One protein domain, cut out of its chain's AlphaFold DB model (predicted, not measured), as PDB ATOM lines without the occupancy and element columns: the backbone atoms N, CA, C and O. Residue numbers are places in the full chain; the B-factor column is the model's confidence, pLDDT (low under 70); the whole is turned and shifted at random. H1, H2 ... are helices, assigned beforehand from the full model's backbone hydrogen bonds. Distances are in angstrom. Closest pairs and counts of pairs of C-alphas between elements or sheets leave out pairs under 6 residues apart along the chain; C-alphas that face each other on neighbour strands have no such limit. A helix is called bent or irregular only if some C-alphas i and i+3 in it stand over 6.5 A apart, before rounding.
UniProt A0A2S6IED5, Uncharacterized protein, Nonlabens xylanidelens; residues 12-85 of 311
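AT A GLANCE: This is residues 12 to 85 of the 311 residues of an uncharacterized protein of Nonlabens xylanidelens (UniProt A0A2S6IED5). The longest helix, H4, kinked toward its end, crosses H1 at a steep angle; H3 folds back on its first part, and short H2 joins H3 to H1. A long loop, residues 30 to 49, runs from H1 to H2. The printed part has 74 residues, all helix in class, in the order H1, H2, H3, H4 with no named strand. It is compact, radius of gyration of the C-alphas 12.0 A, spanning 34 by 28 by 23 A.

IN THESE COORDINATES: Find C-alpha 67 at (-38.553, 4.398, -27.215); from there H4 runs 25.3 A to C-alpha 85 at (-15.361, -2.417, -34.566), with a kink of 69 degrees near residue 79; it is irregular, C-alphas 81 and 84 being 7.9 A apart. H1, residues 15 to 29, spans 21.0 A from C-alpha 15 at (-36.120, 13.954, -38.649). H2 is residues 50 to 53, 4.8 A, and H3 residues 55 to 61, 9.8 A.

HOW THE PARTS SIT: H4 touches H1 with residues 70 to 78 alone, closest at the C-alphas of Ala 24 and Arg 71, 5.7 A, at a steep tilt of 52 degrees, the same way. H3 and H4 form a hairpin, closest at the C-alphas of Trp 61 and Lys 70, 5.4 A, opposite ways at 36 degrees, only just steep; here H4 touches with residues 70 to 77 alone. H1 touches H2 with residues 17 to 21 alone, the C-alphas of Thr 18 and Pro 50 being closest at 6.2 A. H2 and H3 only just touch, only at the corner, with 3 pairs of C-alphas within 8 A, those of Ser 51 and Tyr 58 closest at 5.5 A. Every O i to N i+4 pair is within hydrogen-bond range in H1 and H3, 11 of 15 in H4, and H2 is too short for one.

THE WHOLE: Look to Lys 44 and Ser 66 for the C-alphas farthest apart, 34.9 A. The link from H1 to H2 is long; residues 40 to 41 pair antiparallel with 47 to 48 in it. The printed part has no cut, and no printed residue is under 70 in pLDDT.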
ATOM      1  N   VAL A  12     -35.897  12.823 -48.757       83.69
ATOM      2  CA  VAL A  12     -36.504  13.599 -47.679       83.69
ATOM      3  C   VAL A  12     -36.189  12.850 -46.403       83.69
ATOM      4  O   VAL A  12     -36.642  11.729 -46.209       83.69
ATOM      5  N   GLU A  13     -35.355  13.465 -45.581       88.56
ATOM      6  CA  GLU A  13     -35.013  12.963 -44.262       88.56
ATOM      7  C   GLU A  13     -36.254  12.908 -43.364       88.56
ATOM      8  O   GLU A  13     -37.032  13.865 -43.308       88.56
ATOM      9  N   ASP A  14     -36.403  11.797 -42.644       95.19
ATOM     10  CA  ASP A  14     -37.311  11.712 -41.509       95.19
ATOM     11  C   ASP A  14     -36.545  12.144 -40.256       95.19
ATOM     12  O   ASP A  14     -35.664  11.432 -39.777       95.19
ATOM     13  N   LYS A  15     -36.855  13.345 -39.762       95.94
ATOM     14  CA  LYS A  15     -36.120  13.954 -38.649       95.94
ATOM     15  C   LYS A  15     -36.299  13.202 -37.336       95.94
ATOM     16  O   LYS A  15     -35.386  13.238 -36.522       95.94
ATOM     17  N   GLU A  16     -37.451  12.571 -37.114       96.88
ATOM     18  CA  GLU A  16     -37.693  11.823 -35.876       96.88
ATOM     19  C   GLU A  16     -36.810  10.575 -35.853       96.88
ATOM     20  O   GLU A  16     -36.081  10.356 -34.890       96.88
ATOM     21  N   PHE A  17     -36.768   9.837 -36.967       97.62
ATOM     22  CA  PHE A  17     -35.864   8.696 -37.092       97.62
ATOM     23  C   PHE A  17     -34.392   9.106 -36.989       97.62
ATOM     24  O   PHE A  17     -33.623   8.410 -36.337       97.62
ATOM     25  N   THR A  18     -33.980  10.230 -37.594       97.00
ATOM     26  CA  THR A  18     -32.600  10.722 -37.441       97.00
ATOM     27  C   THR A  18     -32.263  11.002 -35.974       97.00
ATOM     28  O   THR A  18     -31.194  10.606 -35.525       97.00
ATOM     29  N   LEU A  19     -33.157  11.650 -35.216       96.56
ATOM     30  CA  LEU A  19     -32.921  11.943 -33.797       96.56
ATOM     31  C   LEU A  19     -32.786  10.662 -32.961       96.56
ATOM     32  O   LEU A  19     -31.833  10.540 -32.190       96.56
ATOM     33  N   ASP A  20     -33.683   9.694 -33.157       97.56
ATOM     34  CA  ASP A  20     -33.617   8.396 -32.477       97.56
ATOM     35  C   ASP A  20     -32.359   7.611 -32.878       97.56
ATOM     36  O   ASP A  20     -31.718   6.980 -32.036       97.56
ATOM     37  N   PHE A  21     -31.969   7.679 -34.154       97.94
ATOM     38  CA  PHE A  21     -30.746   7.061 -34.660       97.94
ATOM     39  C   PHE A  21     -29.497   7.682 -34.039       97.94
ATOM     40  O   PHE A  21     -28.594   6.955 -33.631       97.94
ATOM     41  N   GLU A  22     -29.434   9.009 -33.933       96.94
ATOM     42  CA  GLU A  22     -28.322   9.718 -33.303       96.94
ATOM     43  C   GLU A  22     -28.199   9.388 -31.805       96.94
ATOM     44  O   GLU A  22     -27.084   9.146 -31.330       96.94
ATOM     45  N   ASP A  23     -29.312   9.340 -31.059       96.81
ATOM     46  CA  ASP A  23     -29.312   8.924 -29.644       96.81
ATOM     47  C   ASP A  23     -28.879   7.459 -29.488       96.81
ATOM     48  O   ASP A  23     -27.991   7.147 -28.685       96.81
ATOM     49  N   ALA A  24     -29.435   6.560 -30.304       97.69
ATOM     50  CA  ALA A  24     -29.045   5.157 -30.312       97.69
ATOM     51  C   ALA A  24     -27.554   5.007 -30.642       97.69
ATOM     52  O   ALA A  24     -26.834   4.339 -29.907       97.69
ATOM     53  N   LEU A  25     -27.043   5.677 -31.678       97.44
ATOM     54  CA  LEU A  25     -25.636   5.593 -32.070       97.44
ATOM     55  C   LEU A  25     -24.701   6.078 -30.954       97.44
ATOM     56  O   LEU A  25     -23.705   5.419 -30.669       97.44
ATOM     57  N   LYS A  26     -25.032   7.179 -30.270       97.12
ATOM     58  CA  LYS A  26     -24.276   7.662 -29.100       97.12
ATOM     59  C   LYS A  26     -24.169   6.612 -28.005       97.12
ATOM     60  O   LYS A  26     -23.070   6.332 -27.522       97.12
ATOM     61  N   ARG A  27     -25.299   6.011 -27.629       97.12
ATOM     62  CA  ARG A  27     -25.352   4.929 -26.636       97.12
ATOM     63  C   ARG A  27     -24.607   3.691 -27.123       97.12
ATOM     64  O   ARG A  27     -23.928   3.048 -26.328       97.12
ATOM     65  N   TYR A  28     -24.684   3.401 -28.421       97.38
ATOM     66  CA  TYR A  28     -24.018   2.274 -29.065       97.38
ATOM     67  C   TYR A  28     -22.500   2.357 -28.960       97.38
ATOM     68  O   TYR A  28     -21.861   1.357 -28.650       97.38
ATOM     69  N   VAL A  29     -21.924   3.543 -29.176       96.25
ATOM     70  CA  VAL A  29     -20.465   3.754 -29.145       96.25
ATOM     71  C   VAL A  29     -19.947   4.292 -27.807       96.25
ATOM     72  O   VAL A  29     -18.744   4.485 -27.653       96.25
ATOM     73  N   GLY A  30     -20.828   4.519 -26.829       95.06
ATOM     74  CA  GLY A  30     -20.453   4.942 -25.477       95.06
ATOM     75  C   GLY A  30     -20.119   6.430 -25.342       95.06
ATOM     76  O   GLY A  30     -19.361   6.807 -24.450       95.06
ATOM     77  N   VAL A  31     -20.655   7.282 -26.221       94.75
ATOM     78  CA  VAL A  31     -20.471   8.740 -26.174       94.75
ATOM     79  C   VAL A  31     -21.631   9.367 -25.410       94.75
ATOM     80  O   VAL A  31     -22.778   9.260 -25.835       94.75
ATOM     81  N   THR A  32     -21.337  10.023 -24.289       90.94
ATOM     82  CA  THR A  32     -22.336  10.649 -23.404       90.94
ATOM     83  C   THR A  32     -22.539  12.138 -23.682       90.94
ATOM     84  O   THR A  32     -23.536  12.704 -23.270       90.94
ATOM     85  N   ASN A  33     -21.623  12.803 -24.391       84.56
ATOM     86  CA  ASN A  33     -21.732  14.224 -24.725       84.56
ATOM     87  C   ASN A  33     -21.205  14.492 -26.141       84.56
ATOM     88  O   ASN A  33     -20.291  13.820 -26.610       84.56
ATOM     89  N   GLY A  34     -21.752  15.504 -26.812       85.81
ATOM     90  CA  GLY A  34     -21.372  15.871 -28.176       85.81
ATOM     91  C   GLY A  34     -22.182  15.135 -29.244       85.81
ATOM     92  O   GLY A  34     -23.335  14.769 -29.013       85.81
ATOM     93  N   ARG A  35     -21.604  14.971 -30.437       87.75
ATOM     94  CA  ARG A  35     -22.192  14.247 -31.576       87.75
ATOM     95  C   ARG A  35     -21.236  13.155 -32.035       87.75
ATOM     96  O   ARG A  35     -20.025  13.333 -31.950       87.75
ATOM     97  N   VAL A  36     -21.792  12.053 -32.527       92.88
ATOM     98  CA  VAL A  36     -21.027  11.031 -33.243       92.88
ATOM     99  C   VAL A  36     -21.098  11.387 -34.719       92.88
ATOM    100  O   VAL A  36     -22.191  11.500 -35.267       92.88
ATOM    101  N   GLU A  37     -19.949  11.615 -35.346       92.12
ATOM    102  CA  GLU A  37     -19.896  11.860 -36.786       92.12
ATOM    103  C   GLU A  37     -20.129  10.547 -37.541       92.12
ATOM    104  O   GLU A  37     -19.525   9.519 -37.231       92.12
ATOM    105  N   TYR A  38     -21.011  10.587 -38.534       92.00
ATOM    106  CA  TYR A  38     -21.264   9.485 -39.451       92.00
ATOM    107  C   TYR A  38     -21.620  10.039 -40.828       92.00
ATOM    108  O   TYR A  38     -22.155  11.140 -40.958       92.00
ATOM    109  N   GLU A  39     -21.354   9.244 -41.857       92.75
ATOM    110  CA  GLU A  39     -21.765   9.529 -43.222       92.75
ATOM    111  C   GLU A  39     -22.186   8.219 -43.882       92.75
ATOM    112  O   GLU A  39     -21.492   7.205 -43.782       92.75
ATOM    113  N   PHE A  40     -23.348   8.237 -44.530       93.25
ATOM    114  CA  PHE A  40     -23.833   7.121 -45.329       93.25
ATOM    115  C   PHE A  40     -23.935   7.577 -46.771       93.25
ATOM    116  O   PHE A  40     -24.502   8.632 -47.048       93.25
ATOM    117  N   GLU A  41     -23.418   6.773 -47.691       93.19
ATOM    118  CA  GLU A  41     -23.476   7.049 -49.120       93.19
ATOM    119  C   GLU A  41     -24.274   5.969 -49.850       93.19
ATOM    120  O   GLU A  41     -24.202   4.781 -49.526       93.19
ATOM    121  N   ASP A  42     -25.032   6.370 -50.870       89.69
ATOM    122  CA  ASP A  42     -25.617   5.416 -51.807       89.69
ATOM    123  C   ASP A  42     -24.547   4.816 -52.745       89.69
ATOM    124  O   ASP A  42     -23.387   5.225 -52.782       89.69
ATOM    125  N   LYS A  43     -24.950   3.866 -53.599       89.25
ATOM    126  CA  LYS A  43     -24.052   3.230 -54.589       89.25
ATOM    127  C   LYS A  43     -23.408   4.209 -55.590       89.25
ATOM    128  O   LYS A  43     -22.591   3.785 -56.403       89.25
ATOM    129  N   LYS A  44     -23.821   5.477 -55.608       90.25
ATOM    130  CA  LYS A  44     -23.310   6.538 -56.483       90.25
ATOM    131  C   LYS A  44     -22.473   7.569 -55.714       90.25
ATOM    132  O   LYS A  44     -22.134   8.590 -56.309       90.25
ATOM    133  N   GLY A  45     -22.150   7.318 -54.443       90.12
ATOM    134  CA  GLY A  45     -21.382   8.232 -53.594       90.12
ATOM    135  C   GLY A  45     -22.181   9.459 -53.153       90.12
ATOM    136  O   GLY A  45     -21.612  10.501 -52.841       90.12
ATOM    137  N   LYS A  46     -23.517   9.409 -53.217       92.00
ATOM    138  CA  LYS A  46     -24.351  10.504 -52.726       92.00
ATOM    139  C   LYS A  46     -24.634  10.283 -51.246       92.00
ATOM    140  O   LYS A  46     -25.216   9.259 -50.904       92.00
ATOM    141  N   VAL A  47     -24.337  11.282 -50.418       92.50
ATOM    142  CA  VAL A  47     -24.705  11.279 -48.997       92.50
ATOM    143  C   VAL A  47     -26.223  11.151 -48.826       92.50
ATOM    144  O   VAL A  47     -27.007  11.878 -49.455       92.50
ATOM    145  N   ILE A  48     -26.630  10.210 -47.981       94.94
ATOM    146  CA  ILE A  48     -28.017   9.864 -47.674       94.94
ATOM    147  C   ILE A  48     -28.250   9.850 -46.153       94.94
ATOM    148  O   ILE A  48     -27.333   9.541 -45.394       94.94
ATOM    149  N   PRO A  49     -29.463  10.193 -45.681       95.12
ATOM    150  CA  PRO A  49     -29.784  10.159 -44.258       95.12
ATOM    151  C   PRO A  49     -29.999   8.712 -43.767       95.12
ATOM    152  O   PRO A  49     -30.235   7.816 -44.590       95.12
ATOM    153  N   PRO A  50     -30.002   8.478 -42.439       96.06
ATOM    154  CA  PRO A  50     -30.183   7.146 -41.863       96.06
ATOM    155  C   PRO A  50     -31.425   6.409 -42.374       96.06
ATOM    156  O   PRO A  50     -31.345   5.220 -42.658       96.06
ATOM    157  N   SER A  51     -32.554   7.099 -42.582       95.81
ATOM    158  CA  SER A  51     -33.800   6.467 -43.057       95.81
ATOM    159  C   SER A  51     -33.694   5.828 -44.448       95.81
ATOM    160  O   SER A  51     -34.483   4.949 -44.782       95.81
ATOM    161  N   PHE A  52     -32.722   6.256 -45.261       94.75
ATOM    162  CA  PHE A  52     -32.413   5.654 -46.561       94.75
ATOM    163  C   PHE A  52     -31.283   4.630 -46.462       94.75
ATOM    164  O   PHE A  52     -31.282   3.656 -47.209       94.75
ATOM    165  N   ALA A  53     -30.312   4.859 -45.573       94.88
ATOM    166  CA  ALA A  53     -29.216   3.923 -45.343       94.88
ATOM    167  C   ALA A  53     -29.694   2.621 -44.673       94.88
ATOM    168  O   ALA A  53     -29.150   1.559 -44.954       94.88
ATOM    169  N   PHE A  54     -30.741   2.706 -43.847       95.94
ATOM    170  CA  PHE A  54     -31.327   1.611 -43.075       95.94
ATOM    171  C   PHE A  54     -32.828   1.478 -43.369       95.94
ATOM    172  O   PHE A  54     -33.664   1.626 -42.481       95.94
ATOM    173  N   GLU A  55     -33.189   1.250 -44.637       95.62
ATOM    174  CA  GLU A  55     -34.593   1.241 -45.084       95.62
ATOM    175  C   GLU A  55     -35.453   0.198 -44.347       95.62
ATOM    176  O   GLU A  55     -36.577   0.503 -43.945       95.62
ATOM    177  N   GLU A  56     -34.937  -1.017 -44.140       97.00
ATOM    178  CA  GLU A  56     -35.655  -2.082 -43.424       97.00
ATOM    179  C   GLU A  56     -35.899  -1.694 -41.960       97.00
ATOM    180  O   GLU A  56     -37.050  -1.651 -41.519       97.00
ATOM    181  N   THR A  57     -34.844  -1.279 -41.254       98.00
ATOM    182  CA  THR A  57     -34.911  -0.779 -39.874       98.00
ATOM    183  C   THR A  57     -35.859   0.406 -39.730       98.00
ATOM    184  O   THR A  57     -36.646   0.458 -38.792       98.00
ATOM    185  N   TYR A  58     -35.825   1.359 -40.663       98.12
ATOM    186  CA  TYR A  58     -36.718   2.515 -40.653       98.12
ATOM    187  C   TYR A  58     -38.186   2.103 -40.824       98.12
ATOM    188  O   TYR A  58     -39.081   2.650 -40.174       98.12
ATOM    189  N   ASN A  59     -38.456   1.127 -41.694       97.88
ATOM    190  CA  ASN A  59     -39.806   0.610 -41.894       97.88
ATOM    191  C   ASN A  59     -40.339  -0.116 -40.658       97.88
ATOM    192  O   ASN A  59     -41.503   0.089 -40.316       97.88
ATOM    193  N   GLU A  60     -39.501  -0.891 -39.973       98.31
ATOM    194  CA  GLU A  60     -39.854  -1.536 -38.709       98.31
ATOM    195  C   GLU A  60     -40.053  -0.515 -37.581       98.31
ATOM    196  O   GLU A  60     -41.102  -0.512 -36.935       98.31
ATOM    197  N   TRP A  61     -39.115   0.419 -37.411       98.44
ATOM    198  CA  TRP A  61     -39.150   1.473 -36.392       98.44
ATOM    199  C   TRP A  61     -40.463   2.274 -36.411       98.44
ATOM    200  O   TRP A  61     -41.026   2.556 -35.356       98.44
ATOM    201  N   LYS A  62     -41.025   2.561 -37.597       97.81
ATOM    202  CA  LYS A  62     -42.321   3.264 -37.739       97.81
ATOM    203  C   LYS A  62     -43.506   2.520 -37.119       97.81
ATOM    204  O   LYS A  62     -44.545   3.129 -36.867       97.81
ATOM    205  N   THR A  63     -43.394   1.208 -36.935       98.00
ATOM    206  CA  THR A  63     -44.456   0.378 -36.347       98.00
ATOM    207  C   THR A  63     -44.382   0.323 -34.821       98.00
ATOM    208  O   THR A  63     -45.336  -0.116 -34.177       98.00
ATOM    209  N   ILE A  64     -43.286   0.812 -34.234       97.94
ATOM    210  CA  ILE A  64     -42.984   0.713 -32.809       97.94
ATOM    211  C   ILE A  64     -43.341   2.024 -32.105       97.94
ATOM    212  O   ILE A  64     -43.074   3.114 -32.603       97.94
ATOM    213  N   GLN A  65     -43.954   1.920 -30.925       95.31
ATOM    214  CA  GLN A  65     -44.329   3.081 -30.107       95.31
ATOM    215  C   GLN A  65     -43.328   3.362 -28.980       95.31
ATOM    216  O   GLN A  65     -43.058   4.514 -28.659       95.31
ATOM    217  N   SER A  66     -42.776   2.317 -28.370       95.62
ATOM    218  CA  SER A  66     -41.841   2.398 -27.248       95.62
ATOM    219  C   SER A  66     -40.455   2.869 -27.687       95.62
ATOM    220  O   SER A  66     -39.848   2.299 -28.591       95.62
ATOM    221  N   VAL A  67     -39.904   3.856 -26.971       96.50
ATOM    222  CA  VAL A  67     -38.553   4.398 -27.215       96.50
ATOM    223  C   VAL A  67     -37.475   3.313 -27.119       96.50
ATOM    224  O   VAL A  67     -36.563   3.266 -27.937       96.50
ATOM    225  N   TRP A  68     -37.578   2.403 -26.147       96.38
ATOM    226  CA  TRP A  68     -36.582   1.343 -25.963       96.38
ATOM    227  C   TRP A  68     -36.613   0.282 -27.069       96.38
ATOM    228  O   TRP A  68     -35.549  -0.215 -27.415       96.38
ATOM    229  N   ASP A  69     -37.775  -0.042 -27.645       97.62
ATOM    230  CA  ASP A  69     -37.872  -1.012 -28.749       97.62
ATOM    231  C   ASP A  69     -37.488  -0.355 -30.085       97.62
ATOM    232  O   ASP A  69     -36.792  -0.959 -30.898       97.62
ATOM    233  N   LYS A  70     -37.837   0.929 -30.273       98.31
ATOM    234  CA  LYS A  70     -37.312   1.761 -31.367       98.31
ATOM    235  C   LYS A  70     -35.783   1.797 -31.337       98.31
ATOM    236  O   LYS A  70     -35.133   1.653 -32.371       98.31
ATOM    237  N   ARG A  71     -35.205   1.955 -30.143       98.06
ATOM    238  CA  ARG A  71     -33.757   1.891 -29.941       98.06
ATOM    239  C   ARG A  71     -33.218   0.511 -30.308       98.06
ATOM    240  O   ARG A  71     -32.264   0.476 -31.071       98.06
ATOM    241  N   SER A  72     -33.840  -0.577 -29.835       98.06
ATOM    242  CA  SER A  72     -33.434  -1.969 -30.106       98.06
ATOM    243  C   SER A  72     -33.315  -2.292 -31.598       98.06
ATOM    244  O   SER A  72     -32.312  -2.865 -32.009       98.06
ATOM    245  N   VAL A  73     -34.260  -1.860 -32.442       98.44
ATOM    246  CA  VAL A  73     -34.175  -2.152 -33.890       98.44
ATOM    247  C   VAL A  73     -33.033  -1.407 -34.584       98.44
ATOM    248  O   VAL A  73     -32.359  -1.957 -35.454       98.44
ATOM    249  N   ILE A  74     -32.757  -0.162 -34.178       98.69
ATOM    250  CA  ILE A  74     -31.600   0.602 -34.678       98.69
ATOM    251  C   ILE A  74     -30.308  -0.076 -34.239       98.69
ATOM    252  O   ILE A  74     -29.351  -0.223 -34.993       98.69
ATOM    253  N   PHE A  75     -30.307  -0.505 -32.994       98.56
ATOM    254  CA  PHE A  75     -29.265  -1.277 -32.378       98.56
ATOM    255  C   PHE A  75     -28.949  -2.556 -33.176       98.56
ATOM    256  O   PHE A  75     -27.783  -2.772 -33.529       98.56
ATOM    257  N   ASP A  76     -29.932  -3.383 -33.501       98.19
ATOM    258  CA  ASP A  76     -29.712  -4.602 -34.286       98.19
ATOM    259  C   ASP A  76     -29.096  -4.293 -35.660       98.19
ATOM    260  O   ASP A  76     -28.133  -4.941 -36.069       98.19
ATOM    261  N   ALA A  77     -29.542  -3.217 -36.312       97.94
ATOM    262  CA  ALA A  77     -28.964  -2.758 -37.574       97.94
ATOM    263  C   ALA A  77     -27.496  -2.301 -37.446       97.94
ATOM    264  O   ALA A  77     -26.669  -2.541 -38.329       97.94
ATOM    265  N   LEU A  78     -27.142  -1.643 -36.336       97.56
ATOM    266  CA  LEU A  78     -25.765  -1.224 -36.064       97.56
ATOM    267  C   LEU A  78     -24.840  -2.418 -35.793       97.56
ATOM    268  O   LEU A  78     -23.661  -2.353 -36.156       97.56
ATOM    269  N   ASP A  79     -25.347  -3.505 -35.205       97.69
ATOM    270  CA  ASP A  79     -24.542  -4.694 -34.902       97.69
ATOM    271  C   ASP A  79     -23.957  -5.338 -36.162       97.69
ATOM    272  O   ASP A  79     -22.791  -5.741 -36.164       97.69
ATOM    273  N   GLU A  80     -24.713  -5.352 -37.262       95.19
ATOM    274  CA  GLU A  80     -24.263  -5.898 -38.548       95.19
ATOM    275  C   GLU A  80     -23.022  -5.180 -39.102       95.19
ATOM    276  O   GLU A  80     -22.202  -5.773 -39.809       95.19
ATOM    277  N   ILE A  81     -22.858  -3.898 -38.763       92.94
ATOM    278  CA  ILE A  81     -21.839  -3.023 -39.348       92.94
ATOM    279  C   ILE A  81     -20.681  -2.772 -38.381       92.94
ATOM    280  O   ILE A  81     -19.520  -2.674 -38.812       92.94
ATOM    281  N   TYR A  82     -20.981  -2.618 -37.092       95.38
ATOM    282  CA  TYR A  82     -20.077  -2.008 -36.122       95.38
ATOM    283  C   TYR A  82     -19.744  -2.880 -34.915       95.38
ATOM    284  O   TYR A  82     -18.774  -2.549 -34.233       95.38
ATOM    285  N   LEU A  83     -20.435  -4.001 -34.672       96.00
ATOM    286  CA  LEU A  83     -20.240  -4.784 -33.443       96.00
ATOM    287  C   LEU A  83     -18.778  -5.190 -33.227       96.00
ATOM    288  O   LEU A  83     -18.237  -5.029 -32.142       96.00
ATOM    289  N   ASN A  84     -18.101  -5.635 -34.288       94.19
ATOM    290  CA  ASN A  84     -16.693  -6.049 -34.230       94.19
ATOM    291  C   ASN A  84     -15.692  -4.880 -34.325       94.19
ATOM    292  O   ASN A  84     -14.484  -5.111 -34.364       94.19
ATOM    293  N   LYS A  85     -16.175  -3.637 -34.436       95.06
ATOM    294  CA  LYS A  85     -15.361  -2.417 -34.566       95.06
ATOM    295  C   LYS A  85     -15.353  -1.579 -33.291       95.06
ATOM    296  O   LYS A  85     -14.496  -0.709 -33.156       95.06
TER     297      LYS A  85